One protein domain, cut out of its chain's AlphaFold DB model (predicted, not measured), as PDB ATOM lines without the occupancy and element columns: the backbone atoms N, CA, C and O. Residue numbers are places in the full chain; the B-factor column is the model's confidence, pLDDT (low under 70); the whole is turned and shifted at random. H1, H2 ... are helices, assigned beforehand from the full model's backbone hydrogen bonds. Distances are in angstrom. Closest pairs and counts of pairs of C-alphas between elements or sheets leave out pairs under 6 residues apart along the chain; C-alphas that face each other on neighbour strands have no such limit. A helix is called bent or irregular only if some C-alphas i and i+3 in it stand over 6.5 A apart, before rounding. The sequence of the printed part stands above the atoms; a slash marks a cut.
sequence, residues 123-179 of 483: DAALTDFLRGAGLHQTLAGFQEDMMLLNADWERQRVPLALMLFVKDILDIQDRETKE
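AT A GLANCE: This is residues 123 to 179 of the 483 residues of an uncharacterized protein of Pyrrhoderma noxium (UniProt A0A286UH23). A short helical hairpin, H1 and H2, is followed by one long helix, H3, that folds back from the far end of H2, so that H2 and H3 make an open V with H1 on its inner side. Residues 163 to 179, of which 163 to 178 belong to H3, stick out as a long arm. The printed part has 57 residues with three named helices, in the order H1, H2, H3, and no named strand; its class is all helix. It is loose, with a radius of gyration of the C-alphas of 13.9 A, and spans 42 by 28 by 14 A, only just flat.

IN THESE COORDINATES: Find C-alpha 123 at (-45.050, -17.773, -49.243); from there H1 runs through residues 123 to 132. Next look at C-alpha 136 at (-40.480, -21.332, -62.876), where H2 begins; it covers residues 136 to 148 and is 18.9 A long. H3, residues 151 to 178, measures 40.7 A and ends with C-alpha 178 at (-23.379, -42.114, -43.241). It has a kink of 35 degrees near residue 158 and is only just irregular: C-alphas 156 and 159 are 6.8 A apart.

HOW THE PARTS SIT: H1 and H2 form a helical hairpin and run opposite ways at a shallow tilt of 15 degrees. They touch, H2 with residues 136 to 139 alone; the closest C-alphas are those of Leu 130 and Leu 139, 5.9 A apart. H3 is apart from H1 and from H2. In H1 every O i to N i+4 pair is within hydrogen-bond range; in H2 8 of 9 are, in H3 21 of 24.

THE WHOLE: The two C-alphas farthest apart are those of Met 147 and Lys 178, at 41.8 A. Both links are tight, and the printed part has no cut. The mean pLDDT of the printed part is 93.5, and no printed residue is under 70.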
ATOM      1  N   ASP A 123     -44.763 -17.800 -47.810       94.06
ATOM      2  CA  ASP A 123     -45.050 -17.773 -49.243       94.06
ATOM      3  C   ASP A 123     -43.971 -17.021 -50.039       94.06
ATOM      4  O   ASP A 123     -43.524 -17.490 -51.092       94.06
ATOM      5  N   ALA A 124     -43.488 -15.893 -49.509       95.12
ATOM      6  CA  ALA A 124     -42.395 -15.128 -50.103       95.12
ATOM      7  C   ALA A 124     -41.085 -15.933 -50.092       95.12
ATOM      8  O   ALA A 124     -40.399 -16.015 -51.111       95.12
ATOM      9  N   ALA A 125     -40.780 -16.606 -48.977       93.62
ATOM     10  CA  ALA A 125     -39.586 -17.442 -48.863       93.62
ATOM     11  C   ALA A 125     -39.603 -18.624 -49.851       93.62
ATOM     12  O   ALA A 125     -38.592 -18.906 -50.496       93.62
ATOM     13  N   LEU A 126     -40.752 -19.290 -50.021       95.31
ATOM     14  CA  LEU A 126     -40.901 -20.342 -51.033       95.31
ATOM     15  C   LEU A 126     -40.823 -19.798 -52.458       95.31
ATOM     16  O   LEU A 126     -40.232 -20.441 -53.324       95.31
ATOM     17  N   THR A 127     -41.389 -18.619 -52.705       97.00
ATOM     18  CA  THR A 127     -41.315 -17.956 -54.010       97.00
ATOM     19  C   THR A 127     -39.865 -17.686 -54.406       97.00
ATOM     20  O   THR A 127     -39.461 -18.008 -55.526       97.00
ATOM     21  N   ASP A 128     -39.069 -17.148 -53.482       97.12
ATOM     22  CA  ASP A 128     -37.649 -16.880 -53.701       97.12
ATOM     23  C   ASP A 128     -36.849 -18.173 -53.874       97.12
ATOM     24  O   ASP A 128     -36.006 -18.255 -54.769       97.12
ATOM     25  N   PHE A 129     -37.161 -19.215 -53.097       96.12
ATOM     26  CA  PHE A 129     -36.559 -20.539 -53.253       96.12
ATOM     27  C   PHE A 129     -36.835 -21.145 -54.638       96.12
ATOM     28  O   PHE A 129     -35.896 -21.508 -55.345       96.12
ATOM     29  N   LEU A 130     -38.102 -21.222 -55.061       97.38
ATOM     30  CA  LEU A 130     -38.488 -21.799 -56.357       97.38
ATOM     31  C   LEU A 130     -37.889 -21.007 -57.522       97.38
ATOM     32  O   LEU A 130     -37.445 -21.594 -58.512       97.38
ATOM     33  N   ARG A 131     -37.834 -19.677 -57.390       97.69
ATOM     34  CA  ARG A 131     -37.178 -18.798 -58.360       97.69
ATOM     35  C   ARG A 131     -35.671 -19.049 -58.415       97.69
ATOM     36  O   ARG A 131     -35.140 -19.195 -59.511       97.69
ATOM     37  N   GLY A 132     -34.999 -19.125 -57.266       97.12
ATOM     38  CA  GLY A 132     -33.560 -19.388 -57.171       97.12
ATOM     39  C   GLY A 132     -33.165 -20.776 -57.679       97.12
ATOM     40  O   GLY A 132     -32.116 -20.929 -58.298       97.12
ATOM     41  N   ALA A 133     -34.036 -21.770 -57.499       96.75
ATOM     42  CA  ALA A 133     -33.866 -23.120 -58.031       96.75
ATOM     43  C   ALA A 133     -34.159 -23.236 -59.543       96.75
ATOM     44  O   ALA A 133     -33.942 -24.298 -60.126       96.75
ATOM     45  N   GLY A 134     -34.670 -22.177 -60.189       96.75
ATOM     46  CA  GLY A 134     -35.047 -22.185 -61.608       96.75
ATOM     47  C   GLY A 134     -36.340 -22.956 -61.919       96.75
ATOM     48  O   GLY A 134     -36.607 -23.284 -63.075       96.75
ATOM     49  N   LEU A 135     -37.168 -23.248 -60.912       97.50
ATOM     50  CA  LEU A 135     -38.415 -24.011 -61.042       97.50
ATOM     51  C   LEU A 135     -39.601 -23.096 -61.393       97.50
ATOM     52  O   LEU A 135     -40.600 -23.033 -60.679       97.50
ATOM     53  N   HIS A 136     -39.503 -22.366 -62.507       96.31
ATOM     54  CA  HIS A 136     -40.480 -21.332 -62.876       96.31
ATOM     55  C   HIS A 136     -41.904 -21.861 -63.098       96.31
ATOM     56  O   HIS A 136     -42.866 -21.182 -62.751       96.31
ATOM     57  N   GLN A 137     -42.052 -23.073 -63.640       96.38
ATOM     58  CA  GLN A 137     -43.373 -23.676 -63.842       96.38
ATOM     59  C   GLN A 137     -44.033 -24.048 -62.508       96.38
ATOM     60  O   GLN A 137     -45.219 -23.797 -62.319       96.38
ATOM     61  N   THR A 138     -43.254 -24.583 -61.564       96.00
ATOM     62  CA  THR A 138     -43.719 -24.848 -60.197       96.00
ATOM     63  C   THR A 138     -44.076 -23.553 -59.482       96.00
ATOM     64  O   THR A 138     -45.089 -23.508 -58.802       96.00
ATOM     65  N   LEU A 139     -43.291 -22.488 -59.673       97.19
ATOM     66  CA  LEU A 139     -43.603 -21.170 -59.128       97.19
ATOM     67  C   LEU A 139     -44.934 -20.624 -59.667       97.19
ATOM     68  O   LEU A 139     -45.734 -20.124 -58.886       97.19
ATOM     69  N   ALA A 140     -45.177 -20.727 -60.976       96.75
ATOM     70  CA  ALA A 140     -46.430 -20.272 -61.575       96.75
ATOM     71  C   ALA A 140     -47.637 -21.050 -61.024       96.75
ATOM     72  O   ALA A 140     -48.610 -20.432 -60.601       96.75
ATOM     73  N   GLY A 141     -47.540 -22.384 -60.951       96.31
ATOM     74  CA  GLY A 141     -48.584 -23.216 -60.343       96.31
ATOM     75  C   GLY A 141     -48.794 -22.904 -58.859       96.31
ATOM     76  O   GLY A 141     -49.923 -22.758 -58.416       96.31
ATOM     77  N   PHE A 142     -47.712 -22.690 -58.105       96.69
ATOM     78  CA  PHE A 142     -47.788 -22.292 -56.698       96.69
ATOM     79  C   PHE A 142     -48.507 -20.949 -56.508       96.69
ATOM     80  O   PHE A 142     -49.320 -20.813 -55.600       96.69
ATOM     81  N   GLN A 143     -48.245 -19.958 -57.366       96.19
ATOM     82  CA  GLN A 143     -48.939 -18.665 -57.320       96.19
ATOM     83  C   GLN A 143     -50.435 -18.796 -57.625       96.19
ATOM     84  O   GLN A 143     -51.243 -18.106 -57.008       96.19
ATOM     85  N   GLU A 144     -50.804 -19.677 -58.555       96.19
ATOM     86  CA  GLU A 144     -52.202 -19.977 -58.867       96.19
ATOM     87  C   GLU A 144     -52.901 -20.683 -57.700       96.19
ATOM     88  O   GLU A 144     -53.947 -20.219 -57.242       96.19
ATOM     89  N   ASP A 145     -52.274 -21.720 -57.138       95.31
ATOM     90  CA  ASP A 145     -52.772 -22.432 -55.959       95.31
ATOM     91  C   ASP A 145     -52.939 -21.488 -54.762       95.31
ATOM     92  O   ASP A 145     -53.909 -21.594 -54.008       95.31
ATOM     93  N   MET A 146     -52.043 -20.507 -54.604       93.75
ATOM     94  CA  MET A 146     -52.124 -19.520 -53.527       93.75
ATOM     95  C   MET A 146     -53.348 -18.612 -53.614       93.75
ATOM     96  O   MET A 146     -53.857 -18.191 -52.578       93.75
ATOM     97  N   MET A 147     -53.876 -18.356 -54.813       92.75
ATOM     98  CA  MET A 147     -55.136 -17.619 -54.969       92.75
ATOM     99  C   MET A 147     -56.364 -18.461 -54.596       92.75
ATOM    100  O   MET A 147     -57.419 -17.902 -54.297       92.75
ATOM    101  N   LEU A 148     -56.243 -19.791 -54.627       93.38
ATOM    102  CA  LEU A 148     -57.332 -20.737 -54.365       93.38
ATOM    103  C   LEU A 148     -57.343 -21.261 -52.921       93.38
ATOM    104  O   LEU A 148     -58.340 -21.832 -52.471       93.38
ATOM    105  N   LEU A 149     -56.239 -21.095 -52.195       91.94
ATOM    106  CA  LEU A 149     -56.050 -21.640 -50.858       91.94
ATOM    107  C   LEU A 149     -56.907 -20.918 -49.803       91.94
ATOM    108  O   LEU A 149     -56.967 -19.695 -49.723       91.94
ATOM    109  N   ASN A 150     -57.572 -21.706 -48.954       93.88
ATOM    110  CA  ASN A 150     -58.343 -21.185 -47.827       93.88
ATOM    111  C   ASN A 150     -57.396 -20.736 -46.696       93.88
ATOM    112  O   ASN A 150     -56.543 -21.512 -46.261       93.88
ATOM    113  N   ALA A 151     -57.601 -19.524 -46.173       90.50
ATOM    114  CA  ALA A 151     -56.797 -18.926 -45.106       90.50
ATOM    115  C   ALA A 151     -56.687 -19.803 -43.843       90.50
ATOM    116  O   ALA A 151     -55.643 -19.830 -43.188       90.50
ATOM    117  N   ASP A 152     -57.734 -20.557 -43.496       91.25
ATOM    118  CA  ASP A 152     -57.693 -21.452 -42.332       91.25
ATOM    119  C   ASP A 152     -56.778 -22.657 -42.568       91.25
ATOM    120  O   ASP A 152     -56.025 -23.074 -41.683       91.25
ATOM    121  N   TRP A 153     -56.812 -23.203 -43.785       92.06
ATOM    122  CA  TRP A 153     -55.950 -24.313 -44.174       92.06
ATOM    123  C   TRP A 153     -54.487 -23.870 -44.207       92.06
ATOM    124  O   TRP A 153     -53.623 -24.576 -43.685       92.06
ATOM    125  N   GLU A 154     -54.225 -22.670 -44.731       92.00
ATOM    126  CA  GLU A 154     -52.903 -22.049 -44.718       92.00
ATOM    127  C   GLU A 154     -52.344 -21.967 -43.295       92.00
ATOM    128  O   GLU A 154     -51.239 -22.431 -43.026       92.00
ATOM    129  N   ARG A 155     -53.126 -21.440 -42.346       89.00
ATOM    130  CA  ARG A 155     -52.671 -21.263 -40.960       89.00
ATOM    131  C   ARG A 155     -52.379 -22.578 -40.245       89.00
ATOM    132  O   ARG A 155     -51.451 -22.636 -39.444       89.00
ATOM    133  N   GLN A 156     -53.173 -23.615 -40.506       91.50
ATOM    134  CA  GLN A 156     -53.110 -24.860 -39.739       91.50
ATOM    135  C   GLN A 156     -52.195 -25.919 -40.360       91.50
ATOM    136  O   GLN A 156     -51.480 -26.614 -39.636       91.50
ATOM    137  N   ARG A 157     -52.231 -26.091 -41.685       92.31
ATOM    138  CA  ARG A 157     -51.580 -27.224 -42.363       92.31
ATOM    139  C   ARG A 157     -50.213 -26.857 -42.934       92.31
ATOM    140  O   ARG A 157     -49.301 -27.678 -42.844       92.31
ATOM    141  N   VAL A 158     -50.043 -25.643 -43.463       91.62
ATOM    142  CA  VAL A 158     -48.805 -25.259 -44.160       91.62
ATOM    143  C   VAL A 158     -47.582 -25.227 -43.237       91.62
ATOM    144  O   VAL A 158     -46.597 -25.883 -43.575       91.62
ATOM    145  N   PRO A 159     -47.607 -24.577 -42.053       89.38
ATOM    146  CA  PRO A 159     -46.441 -24.562 -41.168       89.38
ATOM    147  C   PRO A 159     -46.000 -25.967 -40.746       89.38
ATOM    148  O   PRO A 159     -44.806 -26.246 -40.655       89.38
ATOM    149  N   LEU A 160     -46.962 -26.872 -40.533       91.69
ATOM    150  CA  LEU A 160     -46.685 -28.260 -40.172       91.69
ATOM    151  C   LEU A 160     -46.021 -29.009 -41.332       91.69
ATOM    152  O   LEU A 160     -45.020 -29.690 -41.118       91.69
ATOM    153  N   ALA A 161     -46.540 -28.858 -42.551       93.50
ATOM    154  CA  ALA A 161     -45.952 -29.465 -43.742       93.50
ATOM    155  C   ALA A 161     -44.531 -28.940 -44.012       93.50
ATOM    156  O   ALA A 161     -43.635 -29.733 -44.288       93.50
ATOM    157  N   LEU A 162     -44.300 -27.631 -43.856       92.81
ATOM    158  CA  LEU A 162     -42.974 -27.024 -44.003       92.81
ATOM    159  C   LEU A 162     -41.985 -27.528 -42.952       92.81
ATOM    160  O   LEU A 162     -40.841 -27.828 -43.278       92.81
ATOM    161  N   MET A 163     -42.422 -27.670 -41.702       92.88
ATOM    162  CA  MET A 163     -41.579 -28.219 -40.642       92.88
ATOM    163  C   MET A 163     -41.186 -29.675 -40.931       92.88
ATOM    164  O   MET A 163     -40.028 -30.043 -40.737       92.88
ATOM    165  N   LEU A 164     -42.126 -30.495 -41.414       94.50
ATOM    166  CA  LEU A 164     -41.834 -31.868 -41.834       94.50
ATOM    167  C   LEU A 164     -40.863 -31.896 -43.017       94.50
ATOM    168  O   LEU A 164     -39.906 -32.656 -42.989       94.50
ATOM    169  N   PHE A 165     -41.050 -31.018 -44.000       93.88
ATOM    170  CA  PHE A 165     -40.155 -30.908 -45.147       93.88
ATOM    171  C   PHE A 165     -38.721 -30.540 -44.746       93.88
ATOM    172  O   PHE A 165     -37.772 -31.184 -45.186       93.88
ATOM    173  N   VAL A 166     -38.548 -29.539 -43.875       94.81
ATOM    174  CA  VAL A 166     -37.221 -29.152 -43.366       94.81
ATOM    175  C   VAL A 166     -36.581 -30.303 -42.594       94.81
ATOM    176  O   VAL A 166     -35.395 -30.570 -42.769       94.81
ATOM    177  N   LYS A 167     -37.363 -31.012 -41.775       96.19
ATOM    178  CA  LYS A 167     -36.887 -32.203 -41.069       96.19
ATOM    179  C   LYS A 167     -36.418 -33.284 -42.050       96.19
ATOM    180  O   LYS A 167     -35.318 -33.795 -41.882       96.19
ATOM    181  N   ASP A 168     -37.207 -33.586 -43.077       93.81
ATOM    182  CA  ASP A 168     -36.864 -34.600 -44.076       93.81
ATOM    183  C   ASP A 168     -35.588 -34.221 -44.854       93.81
ATOM    184  O   ASP A 168     -34.762 -35.087 -45.132       93.81
ATOM    185  N   ILE A 169     -35.374 -32.932 -45.159       94.56
ATOM    186  CA  ILE A 169     -34.123 -32.447 -45.772       94.56
ATOM    187  C   ILE A 169     -32.920 -32.685 -44.854       94.56
ATOM    188  O   ILE A 169     -31.886 -33.165 -45.318       94.56
ATOM    189  N   LEU A 170     -33.043 -32.356 -43.566       94.94
ATOM    190  CA  LEU A 170     -31.967 -32.571 -42.594       94.94
ATOM    191  C   LEU A 170     -31.657 -34.065 -42.433       94.94
ATOM    192  O   LEU A 170     -30.491 -34.453 -42.434       94.94
ATOM    193  N   ASP A 171     -32.688 -34.911 -42.398       93.44
ATOM    194  CA  ASP A 171     -32.531 -36.366 -42.336       93.44
ATOM    195  C   ASP A 171     -31.828 -36.920 -43.596       93.44
ATOM    196  O   ASP A 171     -31.027 -37.856 -43.499       93.44
ATOM    197  N   ILE A 172     -32.088 -36.356 -44.785       89.62
ATOM    198  CA  ILE A 172     -31.377 -36.712 -46.028       89.62
ATOM    199  C   ILE A 172     -29.900 -36.325 -45.932       89.62
ATOM    200  O   ILE A 172     -29.039 -37.145 -46.253       89.62
ATOM    201  N   GLN A 173     -29.599 -35.120 -45.449       91.56
ATOM    202  CA  GLN A 173     -28.223 -34.657 -45.279       91.56
ATOM    203  C   GLN A 173     -27.447 -35.556 -44.303       91.56
ATOM    204  O   GLN A 173     -26.318 -35.959 -44.584       91.56
ATOM    205  N   ASP A 174     -28.076 -35.958 -43.197       92.06
ATOM    206  CA  ASP A 174     -27.488 -36.891 -42.233       92.06
ATOM    207  C   ASP A 174     -27.242 -38.282 -42.840       92.06
ATOM    208  O   ASP A 174     -26.239 -38.929 -42.524       92.06
ATOM    209  N   ARG A 175     -28.122 -38.758 -43.730       88.00
ATOM    210  CA  ARG A 175     -27.935 -40.034 -44.442       88.00
ATOM    211  C   ARG A 175     -26.779 -39.985 -45.428       88.00
ATOM    212  O   ARG A 175     -25.983 -40.920 -45.442       88.00
ATOM    213  N   GLU A 176     -26.638 -38.897 -46.182       85.94
ATOM    214  CA  GLU A 176     -25.522 -38.716 -47.121       85.94
ATOM    215  C   GLU A 176     -24.160 -38.758 -46.411       85.94
ATOM    216  O   GLU A 176     -23.186 -39.252 -46.975       85.94
ATOM    217  N   THR A 177     -24.080 -38.324 -45.146       87.19
ATOM    218  CA  THR A 177     -22.835 -38.445 -44.364       87.19
ATOM    219  C   THR A 177     -22.521 -39.870 -43.897       87.19
ATOM    220  O   THR A 177     -21.358 -40.176 -43.629       87.19
ATOM    221  N   LYS A 178     -23.527 -40.750 -43.782       86.50
ATOM    222  CA  LYS A 178     -23.379 -42.114 -43.241       86.50
ATOM    223  C   LYS A 178     -23.301 -43.193 -44.321       86.50
ATOM    224  O   LYS A 178     -22.625 -44.198 -44.115       86.50
ATOM    225  N   GLU A 179     -23.968 -43.009 -45.457       79.38
ATOM    226  CA  GLU A 179     -24.014 -43.982 -46.553       79.38
ATOM    227  C   GLU A 179     -23.087 -43.553 -47.696       79.38
ATOM    228  O   GLU A 179     -23.464 -42.828 -48.609       79.38
TER     229      GLU A 179